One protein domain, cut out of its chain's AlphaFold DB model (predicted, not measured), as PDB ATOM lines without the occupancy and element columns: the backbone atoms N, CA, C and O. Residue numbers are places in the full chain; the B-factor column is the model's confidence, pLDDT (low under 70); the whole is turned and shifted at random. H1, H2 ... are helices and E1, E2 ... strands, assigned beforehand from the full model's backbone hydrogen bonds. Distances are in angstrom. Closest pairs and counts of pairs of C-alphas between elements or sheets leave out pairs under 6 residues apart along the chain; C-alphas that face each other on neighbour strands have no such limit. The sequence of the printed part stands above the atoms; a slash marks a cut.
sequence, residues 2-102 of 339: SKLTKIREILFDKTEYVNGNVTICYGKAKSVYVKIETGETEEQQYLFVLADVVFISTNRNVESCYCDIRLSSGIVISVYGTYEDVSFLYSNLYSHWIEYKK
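AT A GLANCE: This is residues 2 to 102 of the 339 residues of the protein "Thioredoxin fold domain-containing protein" of Salmonella typhimurium (UniProt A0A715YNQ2). Two antiparallel sheets spread like a V, with the long helix H2 between them, packed on one face of each; short H1 covers the larger sheet's other face. The 101 printed residues hold two named helices and seven strands, in the order H1, E1 to E7, H2. The sheets run E1-E2-E3-E4 and E5-E6-E7, and the class is mixed. The whole is compact, with a radius of gyration of the C-alphas of 13.1 A and spans of 38 by 36 by 24 A.

IN THESE COORDINATES: The larger sheet has E1, residues 12 to 19, bending by 62 degrees at 15; E2, 22 to 27; E3, 31 to 38, 22.9 A; and E4, 42 to 49, 23.9 A. The smaller has E5, 53 to 60, 21.0 A; E6, 65 to 71; and E7, 76 to 81. H1, 3 to 11, begins at C-alpha 3 (62.320, 4.986, 13.209); H2, 83 to 102, 27.8 A, ends at C-alpha 102 (41.441, 13.493, -10.245).

HOW THE PARTS SIT: Each sheet is a meander, each strand the antiparallel neighbour of the one before; the larger is twisted. N and O pairs within hydrogen-bond range include N 17 and O 24, 2.9 A, for E1 and E2; N 25 and O 33, 2.9 A, for E2 and E3; N 34 and O 46, 2.9 A, for E3 and E4; N 57 and O 68, 3.0 A, for E5 and E6; and N 69 and O 77, 2.8 A, for E6 and E7. H2 and H1 are on opposite faces of the larger sheet, three layers with helices on both faces. H2 is over E2 at a height of 10.0 A, along the strands; the closest C-alphas, Val 22 and Asp 85, are 6.1 A apart. H1 is over E3 and E4 at 9.5 A, slantwise to the strands; its closest C-alpha to E3 is Leu 11 to Ser 31, 7.0 A. H2 and the smaller sheet make two layers, the helix on one face: over E5 and E6 at 9.1 A, with the closest C-alphas of E5 and H2, Ile 56 and Tyr 94, 6.7 A apart. E3 and E7 are near each other, with 7 pairs of C-alphas within 10 A. In H1 and H2 every O i to N i+4 pair is within hydrogen-bond range.

THE WHOLE: The C-alphas farthest apart, Glu 40 and Lys 102, are 39.3 A apart. The printed part has no cut, and its links are tight. Mean pLDDT of the printed part is 79.5; 18 residues are under 70, among them 39 to 41 and 60 to 64.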
ATOM      1  N   SER A   2      60.597   2.696  17.201       71.50
ATOM      2  CA  SER A   2      61.190   2.445  15.883       71.50
ATOM      3  C   SER A   2      61.266   3.752  15.078       71.50
ATOM      4  O   SER A   2      60.503   4.695  15.315       71.50
ATOM      5  N   LYS A   3      62.193   3.829  14.117       69.56
ATOM      6  CA  LYS A   3      62.320   4.986  13.209       69.56
ATOM      7  C   LYS A   3      61.005   5.259  12.458       69.56
ATOM      8  O   LYS A   3      60.663   6.416  12.244       69.56
ATOM      9  N   LEU A   4      60.256   4.203  12.130       62.72
ATOM     10  CA  LEU A   4      58.939   4.262  11.489       62.72
ATOM     11  C   LEU A   4      57.869   4.868  12.404       62.72
ATOM     12  O   LEU A   4      57.139   5.748  11.959       62.72
ATOM     13  N   THR A   5      57.827   4.491  13.688       68.00
ATOM     14  CA  THR A   5      56.900   5.084  14.671       68.00
ATOM     15  C   THR A   5      57.083   6.598  14.763       68.00
ATOM     16  O   THR A   5      56.114   7.347  14.704       68.00
ATOM     17  N   LYS A   6      58.338   7.061  14.813       71.88
ATOM     18  CA  LYS A   6      58.662   8.493  14.908       71.88
ATOM     19  C   LYS A   6      58.277   9.268  13.642       71.88
ATOM     20  O   LYS A   6      57.851  10.411  13.721       71.88
ATOM     21  N   ILE A   7      58.417   8.647  12.467       66.88
ATOM     22  CA  ILE A   7      57.990   9.238  11.189       66.88
ATOM     23  C   ILE A   7      56.457   9.298  11.103       66.88
ATOM     24  O   ILE A   7      55.919  10.303  10.639       66.88
ATOM     25  N   ARG A   8      55.748   8.269  11.591       69.56
ATOM     26  CA  ARG A   8      54.279   8.258  11.658       69.56
ATOM     27  C   ARG A   8      53.750   9.436  12.483       69.56
ATOM     28  O   ARG A   8      52.886  10.165  12.009       69.56
ATOM     29  N   GLU A   9      54.309   9.666  13.668       70.06
ATOM     30  CA  GLU A   9      53.914  10.784  14.543       70.06
ATOM     31  C   GLU A   9      54.094  12.164  13.889       70.06
ATOM     32  O   GLU A   9      53.351  13.094  14.189       70.06
ATOM     33  N   ILE A  10      55.067  12.307  12.983       69.50
ATOM     34  CA  ILE A  10      55.359  13.573  12.296       69.50
ATOM     35  C   ILE A  10      54.429  13.798  11.093       69.50
ATOM     36  O   ILE A  10      54.051  14.937  10.806       69.50
ATOM     37  N   LEU A  11      54.103  12.733  10.354       70.00
ATOM     38  CA  LEU A  11      53.463  12.843   9.042       70.00
ATOM     39  C   LEU A  11      51.935  12.732   9.064       70.00
ATOM     40  O   LEU A  11      51.311  13.245   8.141       70.00
ATOM     41  N   PHE A  12      51.315  12.097  10.059       71.19
ATOM     42  CA  PHE A  12      49.888  11.749  10.010       71.19
ATOM     43  C   PHE A  12      49.064  12.495  11.068       71.19
ATOM     44  O   PHE A  12      49.424  12.496  12.241       71.19
ATOM     45  N   ASP A  13      47.941  13.100  10.655       57.69
ATOM     46  CA  ASP A  13      46.904  13.603  11.571       57.69
ATOM     47  C   ASP A  13      45.885  12.480  11.859       57.69
ATOM     48  O   ASP A  13      45.741  11.556  11.062       57.69
ATOM     49  N   LYS A  14      45.189  12.544  13.006       55.16
ATOM     50  CA  LYS A  14      44.437  11.455  13.689       55.16
ATOM     51  C   LYS A  14      43.364  10.672  12.896       55.16
ATOM     52  O   LYS A  14      42.685   9.847  13.500       55.16
ATOM     53  N   THR A  15      43.149  10.916  11.604       58.44
ATOM     54  CA  THR A  15      42.141  10.164  10.837       58.44
ATOM     55  C   THR A  15      42.684   8.774  10.518       58.44
ATOM     56  O   THR A  15      43.531   8.601   9.640       58.44
ATOM     57  N   GLU A  16      42.206   7.795  11.277       75.81
ATOM     58  CA  GLU A  16      42.624   6.401  11.227       75.81
ATOM     59  C   GLU A  16      41.437   5.542  10.786       75.81
ATOM     60  O   GLU A  16      40.381   5.542  11.419       75.81
ATOM     61  N   TYR A  17      41.604   4.839   9.668       77.31
ATOM     62  CA  TYR A  17      40.643   3.855   9.190       77.31
ATOM     63  C   TYR A  17      41.087   2.487   9.702       77.31
ATOM     64  O   TYR A  17      42.170   2.023   9.346       77.31
ATOM     65  N   VAL A  18      40.254   1.845  10.519       81.44
ATOM     66  CA  VAL A  18      40.554   0.546  11.136       81.44
ATOM     67  C   VAL A  18      39.487  -0.465  10.739       81.44
ATOM     68  O   VAL A  18      38.295  -0.182  10.859       81.44
ATOM     69  N   ASN A  19      39.912  -1.642  10.291       75.38
ATOM     70  CA  ASN A  19      39.050  -2.806  10.139       75.38
ATOM     71  C   ASN A  19      39.834  -4.073  10.474       75.38
ATOM     72  O   ASN A  19      40.799  -4.397   9.781       75.38
ATOM     73  N   GLY A  20      39.418  -4.767  11.536       82.38
ATOM     74  CA  GLY A  20      40.105  -5.957  12.029       82.38
ATOM     75  C   GLY A  20      41.585  -5.678  12.275       82.38
ATOM     76  O   GLY A  20      41.938  -4.793  13.053       82.38
ATOM     77  N   ASN A  21      42.430  -6.408  11.556       84.75
ATOM     78  CA  ASN A  21      43.881  -6.347  11.689       84.75
ATOM     79  C   ASN A  21      44.532  -5.271  10.810       84.75
ATOM     80  O   ASN A  21      45.749  -5.096  10.864       84.75
ATOM     81  N   VAL A  22      43.760  -4.572   9.973       84.38
ATOM     82  CA  VAL A  22      44.278  -3.582   9.027       84.38
ATOM     83  C   VAL A  22      43.954  -2.173   9.496       84.38
ATOM     84  O   VAL A  22      42.802  -1.800   9.710       84.38
ATOM     85  N   THR A  23      44.996  -1.356   9.585       85.81
ATOM     86  CA  THR A  23      44.913   0.066   9.908       85.81
ATOM     87  C   THR A  23      45.525   0.893   8.784       85.81
ATOM     88  O   THR A  23      46.632   0.606   8.325       85.81
ATOM     89  N   ILE A  24      44.822   1.939   8.349       86.31
ATOM     90  CA  ILE A  24      45.272   2.859   7.301       86.31
ATOM     91  C   ILE A  24      45.182   4.288   7.822       86.31
ATOM     92  O   ILE A  24      44.126   4.738   8.270       86.31
ATOM     93  N   CYS A  25      46.281   5.028   7.717       85.19
ATOM     94  CA  CYS A  25      46.319   6.453   8.021       85.19
ATOM     95  C   CYS A  25      46.722   7.238   6.774       85.19
ATOM     96  O   CYS A  25      47.636   6.837   6.048       85.19
ATOM     97  N   TYR A  26      46.091   8.393   6.577       83.94
ATOM     98  CA  TYR A  26      46.451   9.352   5.534       83.94
ATOM     99  C   TYR A  26      46.949  10.638   6.175       83.94
ATOM    100  O   TYR A  26      46.351  11.146   7.121       83.94
ATOM    101  N   GLY A  27      48.085  11.131   5.696       78.00
ATOM    102  CA  GLY A  27      48.814  12.209   6.346       78.00
ATOM    103  C   GLY A  27      49.166  13.368   5.426       78.00
ATOM    104  O   GLY A  27      48.771  13.454   4.257       78.00
ATOM    105  N   LYS A  28      49.953  14.285   5.983       73.06
ATOM    106  CA  LYS A  28      50.539  15.427   5.284       73.06
ATOM    107  C   LYS A  28      51.363  14.948   4.095       73.06
ATOM    108  O   LYS A  28      51.900  13.847   4.075       73.06
ATOM    109  N   ALA A  29      51.442  15.796   3.072       70.69
ATOM    110  CA  ALA A  29      52.100  15.461   1.809       70.69
ATOM    111  C   ALA A  29      51.566  14.174   1.143       70.69
ATOM    112  O   ALA A  29      52.251  13.598   0.303       70.69
ATOM    113  N   LYS A  30      50.326  13.763   1.464       80.88
ATOM    114  CA  LYS A  30      49.659  12.598   0.861       80.88
ATOM    115  C   LYS A  30      50.385  11.289   1.191       80.88
ATOM    116  O   LYS A  30      50.383  10.354   0.385       80.88
ATOM    117  N   SER A  31      51.030  11.250   2.358       85.38
ATOM    118  CA  SER A  31      51.595  10.031   2.916       85.38
ATOM    119  C   SER A  31      50.478   9.047   3.259       85.38
ATOM    120  O   SER A  31      49.385   9.437   3.675       85.38
ATOM    121  N   VAL A  32      50.774   7.766   3.084       88.12
ATOM    122  CA  VAL A  32      49.932   6.633   3.455       88.12
ATOM    123  C   VAL A  32      50.742   5.745   4.374       88.12
ATOM    124  O   VAL A  32      51.869   5.371   4.047       88.12
ATOM    125  N   TYR A  33      50.158   5.416   5.517       89.06
ATOM    126  CA  TYR A  33      50.679   4.413   6.429       89.06
ATOM    127  C   TYR A  33      49.690   3.259   6.484       89.06
ATOM    128  O   TYR A  33      48.506   3.479   6.723       89.06
ATOM    129  N   VAL A  34      50.185   2.049   6.245       88.75
ATOM    130  CA  VAL A  34      49.416   0.811   6.372       88.75
ATOM    131  C   VAL A  34      50.071  -0.028   7.455       88.75
ATOM    132  O   VAL A  34      51.270  -0.301   7.385       88.75
ATOM    133  N   LYS A  35      49.281  -0.433   8.444       88.62
ATOM    134  CA  LYS A  35      49.665  -1.366   9.499       88.62
ATOM    135  C   LYS A  35      48.793  -2.612   9.409       88.62
ATOM    136  O   LYS A  35      47.586  -2.497   9.210       88.62
ATOM    137  N   ILE A  36      49.420  -3.774   9.558       86.62
ATOM    138  CA  ILE A  36      48.763  -5.081   9.544       86.62
ATOM    139  C   ILE A  36      49.228  -5.864  10.767       86.62
ATOM    140  O   ILE A  36      50.431  -6.059  10.946       86.62
ATOM    141  N   GLU A  37      48.286  -6.309  11.589       84.81
ATOM    142  CA  GLU A  37      48.546  -7.167  12.746       84.81
ATOM    143  C   GLU A  37      48.359  -8.641  12.350       84.81
ATOM    144  O   GLU A  37      47.271  -9.078  11.979       84.81
ATOM    145  N   THR A  38      49.435  -9.428  12.378       74.75
ATOM    146  CA  THR A  38      49.417 -10.857  12.036       74.75
ATOM    147  C   THR A  38      49.641 -11.692  13.297       74.75
ATOM    148  O   THR A  38      50.749 -12.109  13.607       74.75
ATOM    149  N   GLY A  39      48.571 -11.951  14.053       67.12
ATOM    150  CA  GLY A  39      48.647 -12.678  15.329       67.12
ATOM    151  C   GLY A  39      48.999 -11.776  16.520       67.12
ATOM    152  O   GLY A  39      48.903 -10.558  16.430       67.12
ATOM    153  N   GLU A  40      49.373 -12.366  17.662       57.34
ATOM    154  CA  GLU A  40      49.544 -11.614  18.922       57.34
ATOM    155  C   GLU A  40      50.822 -10.755  18.984       57.34
ATOM    156  O   GLU A  40      50.913  -9.859  19.821       57.34
ATOM    157  N   THR A  41      51.824 -11.017  18.133       56.88
ATOM    158  CA  THR A  41      53.148 -10.372  18.237       56.88
ATOM    159  C   THR A  41      53.778  -9.931  16.917       56.88
ATOM    160  O   THR A  41      54.778  -9.208  16.959       56.88
ATOM    161  N   GLU A  42      53.238 -10.315  15.755       70.00
ATOM    162  CA  GLU A  42      53.790  -9.895  14.465       70.00
ATOM    163  C   GLU A  42      53.007  -8.713  13.887       70.00
ATOM    164  O   GLU A  42      51.779  -8.716  13.810       70.00
ATOM    165  N   GLU A  43      53.740  -7.684  13.470       80.25
ATOM    166  CA  GLU A  43      53.178  -6.473  12.888       80.25
ATOM    167  C   GLU A  43      53.971  -6.091  11.635       80.25
ATOM    168  O   GLU A  43      55.197  -5.948  11.675       80.25
ATOM    169  N   GLN A  44      53.267  -5.884  10.524       85.75
ATOM    170  CA  GLN A  44      53.837  -5.356   9.288       85.75
ATOM    171  C   GLN A  44      53.430  -3.897   9.103       85.75
ATOM    172  O   GLN A  44      52.274  -3.522   9.301       85.75
ATOM    173  N   GLN A  45      54.392  -3.059   8.715       88.25
ATOM    174  CA  GLN A  45      54.199  -1.620   8.554       88.25
ATOM    175  C   GLN A  45      54.755  -1.147   7.215       88.25
ATOM    176  O   GLN A  45      55.925  -1.374   6.900       88.25
ATOM    177  N   TYR A  46      53.943  -0.405   6.469       88.81
ATOM    178  CA  TYR A  46      54.311   0.187   5.190       88.81
ATOM    179  C   TYR A  46      54.062   1.692   5.212       88.81
ATOM    180  O   TYR A  46      53.037   2.157   5.705       88.81
ATOM    181  N   LEU A  47      55.002   2.452   4.654       88.12
ATOM    182  CA  LEU A  47      54.916   3.902   4.517       88.12
ATOM    183  C   LEU A  47      55.275   4.289   3.083       88.12
ATOM    184  O   LEU A  47      56.376   3.993   2.621       88.12
ATOM    185  N   PHE A  48      54.360   4.958   2.390       90.12
ATOM    186  CA  PHE A  48      54.550   5.417   1.011       90.12
ATOM    187  C   PHE A  48      53.740   6.692   0.742       90.12
ATOM    188  O   PHE A  48      53.045   7.191   1.624       90.12
ATOM    189  N   VAL A  49      53.841   7.256  -0.461       89.69
ATOM    190  CA  VAL A  49      53.099   8.459  -0.871       89.69
ATOM    191  C   VAL A  49      52.136   8.097  -2.000       89.69
ATOM    192  O   VAL A  49      52.520   7.395  -2.934       89.69
ATOM    193  N   LEU A  50      50.894   8.600  -1.965       87.88
ATOM    194  CA  LEU A  50      49.890   8.331  -3.016       87.88
ATOM    195  C   LEU A  50      50.358   8.741  -4.421       87.88
ATOM    196  O   LEU A  50      49.930   8.157  -5.414       87.88
ATOM    197  N   ALA A  51      51.238   9.743  -4.504       86.06
ATOM    198  CA  ALA A  51      51.838  10.210  -5.747       86.06
ATOM    199  C   ALA A  51      52.651   9.133  -6.472       86.06
ATOM    200  O   ALA A  51      52.622   9.090  -7.704       86.06
ATOM    201  N   ASP A  52      53.311   8.262  -5.711       89.62
ATOM    202  CA  ASP A  52      54.167   7.208  -6.244       89.62
ATOM    203  C   ASP A  52      53.375   5.965  -6.629       89.62
ATOM    204  O   ASP A  52      53.879   5.127  -7.366       89.62
ATOM    205  N   VAL A  53      52.123   5.838  -6.189       90.94
ATOM    206  CA  VAL A  53      51.284   4.701  -6.561       90.94
ATOM    207  C   VAL A  53      50.912   4.802  -8.044       90.94
ATOM    208  O   VAL A  53      50.302   5.780  -8.503       90.94
ATOM    209  N   VAL A  54      51.269   3.770  -8.806       90.00
ATOM    210  CA  VAL A  54      50.963   3.659 -10.241       90.00
ATOM    211  C   VAL A  54      49.814   2.703 -10.517       90.00
ATOM    212  O   VAL A  54      49.093   2.889 -11.494       90.00
ATOM    213  N   PHE A  55      49.631   1.699  -9.664       87.19
ATOM    214  CA  PHE A  55      48.603   0.687  -9.839       87.19
ATOM    215  C   PHE A  55      48.280   0.022  -8.504       87.19
ATOM    216  O   PHE A  55      49.183  -0.238  -7.708       87.19
ATOM    217  N   ILE A  56      46.999  -0.258  -8.283       86.12
ATOM    218  CA  ILE A  56      46.523  -1.044  -7.148       86.12
ATOM    219  C   ILE A  56      45.653  -2.161  -7.716       86.12
ATOM    220  O   ILE A  56      44.691  -1.886  -8.439       86.12
ATOM    221  N   SER A  57      45.967  -3.407  -7.381       85.06
ATOM    222  CA  SER A  57      45.178  -4.578  -7.769       85.06
ATOM    223  C   SER A  57      44.852  -5.448  -6.577       85.06
ATOM    224  O   SER A  57      45.548  -5.439  -5.570       85.06
ATOM    225  N   THR A  58      43.803  -6.244  -6.721       83.81
ATOM    226  CA  THR A  58      43.453  -7.285  -5.765       83.81
ATOM    227  C   THR A  58      43.114  -8.561  -6.518       83.81
ATOM    228  O   THR A  58      42.551  -8.497  -7.614       83.81
ATOM    229  N   ASN A  59      43.466  -9.706  -5.942       76.19
ATOM    230  CA  ASN A  59      43.012 -11.008  -6.410       76.19
ATOM    231  C   ASN A  59      42.083 -11.620  -5.365       76.19
ATOM    232  O   ASN A  59      42.341 -11.561  -4.162       76.19
ATOM    233  N   ARG A  60      40.993 -12.194  -5.864       62.94
ATOM    234  CA  ARG A  60      39.973 -12.885  -5.087       62.94
ATOM    235  C   ARG A  60      40.026 -14.350  -5.486       62.94
ATOM    236  O   ARG A  60      39.211 -14.795  -6.288       62.94
ATOM    237  N   ASN A  61      41.016 -15.067  -4.968       56.25
ATOM    238  CA  ASN A  61      41.068 -16.517  -5.084       56.25
ATOM    239  C   ASN A  61      40.778 -17.153  -3.718       56.25
ATOM    240  O   ASN A  61      41.061 -16.559  -2.678       56.25
ATOM    241  N   VAL A  62      40.208 -18.358  -3.732       52.03
ATOM    242  CA  VAL A  62      39.804 -19.117  -2.538       52.03
ATOM    243  C   VAL A  62      41.016 -19.471  -1.661       52.03
ATOM    244  O   VAL A  62      40.880 -19.601  -0.450       52.03
ATOM    245  N   GLU A  63      42.208 -19.573  -2.258       56.03
ATOM    246  CA  GLU A  63      43.436 -20.005  -1.574       56.03
ATOM    247  C   GLU A  63      44.278 -18.858  -0.988       56.03
ATOM    248  O   GLU A  63      45.032 -19.079  -0.045       56.03
ATOM    249  N   SER A  64      44.178 -17.632  -1.518       63.50
ATOM    250  CA  SER A  64      44.844 -16.451  -0.942       63.50
ATOM    251  C   SER A  64      44.258 -15.145  -1.484       63.50
ATOM    252  O   SER A  64      44.234 -14.898  -2.693       63.50
ATOM    253  N   CYS A  65      43.791 -14.283  -0.580       80.94
ATOM    254  CA  CYS A  65      43.407 -12.915  -0.913       80.94
ATOM    255  C   CYS A  65      44.619 -12.000  -0.737       80.94
ATOM    256  O   CYS A  65      45.295 -12.051   0.294       80.94
ATOM    257  N   TYR A  66      44.874 -11.143  -1.727       86.88
ATOM    258  CA  TYR A  66      45.927 -10.136  -1.624       86.88
ATOM    259  C   TYR A  66      45.562  -8.804  -2.285       86.88
ATOM    260  O   TYR A  66      44.698  -8.730  -3.167       86.88
ATOM    261  N   CYS A  67      46.241  -7.746  -1.841       89.12
ATOM    262  CA  CYS A  67      46.242  -6.412  -2.424       89.12
ATOM    263  C   CYS A  67      47.677  -6.036  -2.803       89.12
ATOM    264  O   CYS A  67      48.542  -5.930  -1.936       89.12
ATOM    265  N   ASP A  68      47.908  -5.784  -4.086       92.44
ATOM    266  CA  ASP A  68      49.185  -5.307  -4.606       92.44
ATOM    267  C   ASP A  68      49.137  -3.799  -4.812       92.44
ATOM    268  O   ASP A  68      48.246  -3.279  -5.489       92.44
ATOM    269  N   ILE A  69      50.138  -3.105  -4.279       93.94
ATOM    270  CA  ILE A  69      50.343  -1.668  -4.440       93.94
ATOM    271  C   ILE A  69      51.666  -1.489  -5.173       93.94
ATOM    272  O   ILE A  69      52.743  -1.685  -4.606       93.94
ATOM    273  N   ARG A  70      51.595  -1.131  -6.453       91.06
ATOM    274  CA  ARG A  70      52.782  -0.888  -7.269       91.06
ATOM    275  C   ARG A  70      53.168   0.581  -7.199       91.06
ATOM    276  O   ARG A  70      52.344   1.458  -7.473       91.06
ATOM    277  N   LEU A  71      54.433   0.828  -6.880       92.12
ATOM    278  CA  LEU A  71      55.034   2.154  -6.834       92.12
ATOM    279  C   LEU A  71      55.799   2.461  -8.129       92.12
ATOM    280  O   LEU A  71      56.243   1.563  -8.845       92.12
ATOM    281  N   SER A  72      55.989   3.746  -8.413       89.31
ATOM    282  CA  SER A  72      56.744   4.281  -9.552       89.31
ATOM    283  C   SER A  72      58.212   3.839  -9.556       89.31
ATOM    284  O   SER A  72      58.820   3.745 -10.618       89.31
ATOM    285  N   SER A  73      58.760   3.498  -8.386       88.69
ATOM    286  CA  SER A  73      60.093   2.911  -8.214       88.69
ATOM    287  C   SER A  73      60.208   1.458  -8.694       88.69
ATOM    288  O   SER A  73      61.301   0.897  -8.670       88.69
ATOM    289  N   GLY A  74      59.098   0.824  -9.086       85.44
ATOM    290  CA  GLY A  74      59.034  -0.599  -9.428       85.44
ATOM    291  C   GLY A  74      58.818  -1.521  -8.223       85.44
ATOM    292  O   GLY A  74      58.589  -2.714  -8.413       85.44
ATOM    293  N   ILE A  75      58.833  -0.987  -6.997       91.06
ATOM    294  CA  ILE A  75      58.513  -1.744  -5.781       91.06
ATOM    295  C   ILE A  75      57.032  -2.141  -5.800       91.06
ATOM    296  O   ILE A  75      56.162  -1.315  -6.087       91.06
ATOM    297  N   VAL A  76      56.750  -3.398  -5.457       90.69
ATOM    298  CA  VAL A  76      55.394  -3.906  -5.232       90.69
ATOM    299  C   VAL A  76      55.253  -4.261  -3.759       90.69
ATOM    300  O   VAL A  76      56.018  -5.068  -3.236       90.69
ATOM    301  N   ILE A  77      54.288  -3.632  -3.094       91.69
ATOM    302  CA  ILE A  77      53.877  -3.989  -1.738       91.69
ATOM    303  C   ILE A  77      52.692  -4.941  -1.875       91.69
ATOM    304  O   ILE A  77      51.619  -4.512  -2.297       91.69
ATOM    305  N   SER A  78      52.899  -6.212  -1.540       89.88
ATOM    306  CA  SER A  78      51.854  -7.239  -1.549       89.88
ATOM    307  C   SER A  78      51.369  -7.493  -0.130       89.88
ATOM    308  O   SER A  78      52.129  -7.956   0.720       89.88
ATOM    309  N   VAL A  79      50.102  -7.179   0.116       87.06
ATOM    310  CA  VAL A  79      49.433  -7.387   1.399       87.06
ATOM    311  C   VAL A  79      48.508  -8.587   1.294       87.06
ATOM    312  O   VAL A  79      47.574  -8.561   0.498       87.06
ATOM    313  N   TYR A  80      48.744  -9.602   2.119       85.81
ATOM    314  CA  TYR A  80      47.914 -10.802   2.216       85.81
ATOM    315  C   TYR A  80      47.028 -10.727   3.457       85.81
ATOM    316  O   TYR A  80      47.442 -10.191   4.483       85.81
ATOM    317  N   GLY A  81      45.819 -11.273   3.377       81.12
ATOM    318  CA  GLY A  81      44.903 -11.281   4.512       81.12
ATOM    319  C   GLY A  81      43.591 -11.985   4.208       81.12
ATOM    320  O   GLY A  81      43.455 -12.666   3.188       81.12
ATOM    321  N   THR A  82      42.614 -11.808   5.094       82.69
ATOM    322  CA  THR A  82      41.246 -12.267   4.843       82.69
ATOM    323  C   THR A  82      40.613 -11.476   3.697       82.69
ATOM    324  O   THR A  82      41.085 -10.402   3.305       82.69
ATOM    325  N   TYR A  83      39.508 -11.987   3.154       79.19
ATOM    326  CA  TYR A  83      38.745 -11.261   2.143       79.19
ATOM    327  C   TYR A  83      38.290  -9.881   2.644       79.19
ATOM    328  O   TYR A  83      38.340  -8.911   1.881       79.19
ATOM    329  N   GLU A  84      37.864  -9.779   3.906       77.50
ATOM    330  CA  GLU A  84      37.425  -8.520   4.514       77.50
ATOM    331  C   GLU A  84      38.576  -7.515   4.636       77.50
ATOM    332  O   GLU A  84      38.429  -6.373   4.197       77.50
ATOM    333  N   ASP A  85      39.730  -7.953   5.144       81.81
ATOM    334  CA  ASP A  85      40.929  -7.125   5.324       81.81
ATOM    335  C   ASP A  85      41.445  -6.576   3.986       81.81
ATOM    336  O   ASP A  85      41.674  -5.374   3.821       81.81
ATOM    337  N   VAL A  86      41.573  -7.457   2.989       84.19
ATOM    338  CA  VAL A  86      42.066  -7.111   1.649       84.19
ATOM    339  C   VAL A  86      41.073  -6.211   0.917       84.19
ATOM    340  O   VAL A  86      41.479  -5.248   0.265       84.19
ATOM    341  N   SER A  87      39.769  -6.476   1.041       79.56
ATOM    342  CA  SER A  87      38.731  -5.636   0.431       79.56
ATOM    343  C   SER A  87      38.676  -4.250   1.069       79.56
ATOM    344  O   SER A  87      38.513  -3.251   0.361       79.56
ATOM    345  N   PHE A  88      38.840  -4.170   2.389       81.88
ATOM    346  CA  PHE A  88      38.928  -2.910   3.119       81.88
ATOM    347  C   PHE A  88      40.154  -2.102   2.695       81.88
ATOM    348  O   PHE A  88      40.013  -0.926   2.349       81.88
ATOM    349  N   LEU A  89      41.331  -2.736   2.636       84.44
ATOM    350  CA  LEU A  89      42.562  -2.094   2.184       84.44
ATOM    351  C   LEU A  89      42.440  -1.577   0.752       84.44
ATOM    352  O   LEU A  89      42.701  -0.402   0.494       84.44
ATOM    353  N   TYR A  90      41.999  -2.438  -0.165       86.94
ATOM    354  CA  TYR A  90      41.846  -2.090  -1.570       86.94
ATOM    355  C   TYR A  90      40.873  -0.923  -1.758       86.94
ATOM    356  O   TYR A  90      41.210   0.054  -2.420       86.94
ATOM    357  N   SER A  91      39.677  -0.991  -1.166       78.69
ATOM    358  CA  SER A  91      38.643   0.037  -1.353       78.69
ATOM    359  C   SER A  91      39.050   1.399  -0.787       78.69
ATOM    360  O   SER A  91      38.896   2.416  -1.472       78.69
ATOM    361  N   ASN A  92      39.633   1.432   0.417       84.44
ATOM    362  CA  ASN A  92      40.110   2.672   1.026       84.44
ATOM    363  C   ASN A  92      41.280   3.262   0.241       84.44
ATOM    364  O   ASN A  92      41.272   4.451  -0.065       84.44
ATOM    365  N   LEU A  93      42.271   2.449  -0.128       85.12
ATOM    366  CA  LEU A  93      43.448   2.957  -0.824       85.12
ATOM    367  C   LEU A  93      43.134   3.389  -2.258       85.12
ATOM    368  O   LEU A  93      43.603   4.434  -2.710       85.12
ATOM    369  N   TYR A  94      42.318   2.613  -2.972       83.81
ATOM    370  CA  TYR A  94      41.945   2.901  -4.354       83.81
ATOM    371  C   TYR A  94      41.099   4.171  -4.472       83.81
ATOM    372  O   TYR A  94      41.356   4.985  -5.357       83.81
ATOM    373  N   SER A  95      40.129   4.378  -3.574       78.38
ATOM    374  CA  SER A  95      39.313   5.603  -3.559       78.38
ATOM    375  C   SER A  95      40.180   6.853  -3.372       78.38
ATOM    376  O   SER A  95      40.154   7.739  -4.227       78.38
ATOM    377  N   HIS A  96      41.044   6.871  -2.354       82.19
ATOM    378  CA  HIS A  96      41.950   7.994  -2.086       82.19
ATOM    379  C   HIS A  96      42.980   8.200  -3.210       82.19
ATOM    380  O   HIS A  96      43.308   9.334  -3.570       82.19
ATOM    381  N   TRP A  97      43.476   7.118  -3.820       85.56
ATOM    382  CA  TRP A  97      44.377   7.196  -4.972       85.56
ATOM    383  C   TRP A  97      43.700   7.802  -6.209       85.56
ATOM    384  O   TRP A  97      44.284   8.656  -6.883       85.56
ATOM    385  N   ILE A  98      42.454   7.420  -6.497       76.06
ATOM    386  CA  ILE A  98      41.678   7.975  -7.612       76.06
ATOM    387  C   ILE A  98      41.324   9.442  -7.370       76.06
ATOM    388  O   ILE A  98      41.456  10.252  -8.289       76.06
ATOM    389  N   GLU A  99      40.912   9.814  -6.159       74.38
ATOM    390  CA  GLU A  99      40.676  11.216  -5.800       74.38
ATOM    391  C   GLU A  99      41.941  12.060  -5.967       74.38
ATOM    392  O   GLU A  99      41.902  13.123  -6.594       74.38
ATOM    393  N   TYR A 100      43.089  11.541  -5.525       75.25
ATOM    394  CA  TYR A 100      44.382  12.171  -5.766       75.25
ATOM    395  C   TYR A 100      44.665  12.372  -7.265       75.25
ATOM    396  O   TYR A 100      45.062  13.465  -7.678       75.25
ATOM    397  N   LYS A 101      44.447  11.347  -8.101       72.62
ATOM    398  CA  LYS A 101      44.662  11.446  -9.555       72.62
ATOM    399  C   LYS A 101      43.705  12.451 -10.208       72.62
ATOM    400  O   LYS A 101      44.141  13.210 -11.074       72.62
ATOM    401  N   LYS A 102      42.441  12.516  -9.769       65.75
ATOM    402  CA  LYS A 102      41.441  13.493 -10.245       65.75
ATOM    403  C   LYS A 102      41.821  14.934  -9.885       65.75
ATOM    404  O   LYS A 102      41.727  15.811 -10.741       65.75
TER     405      LYS A 102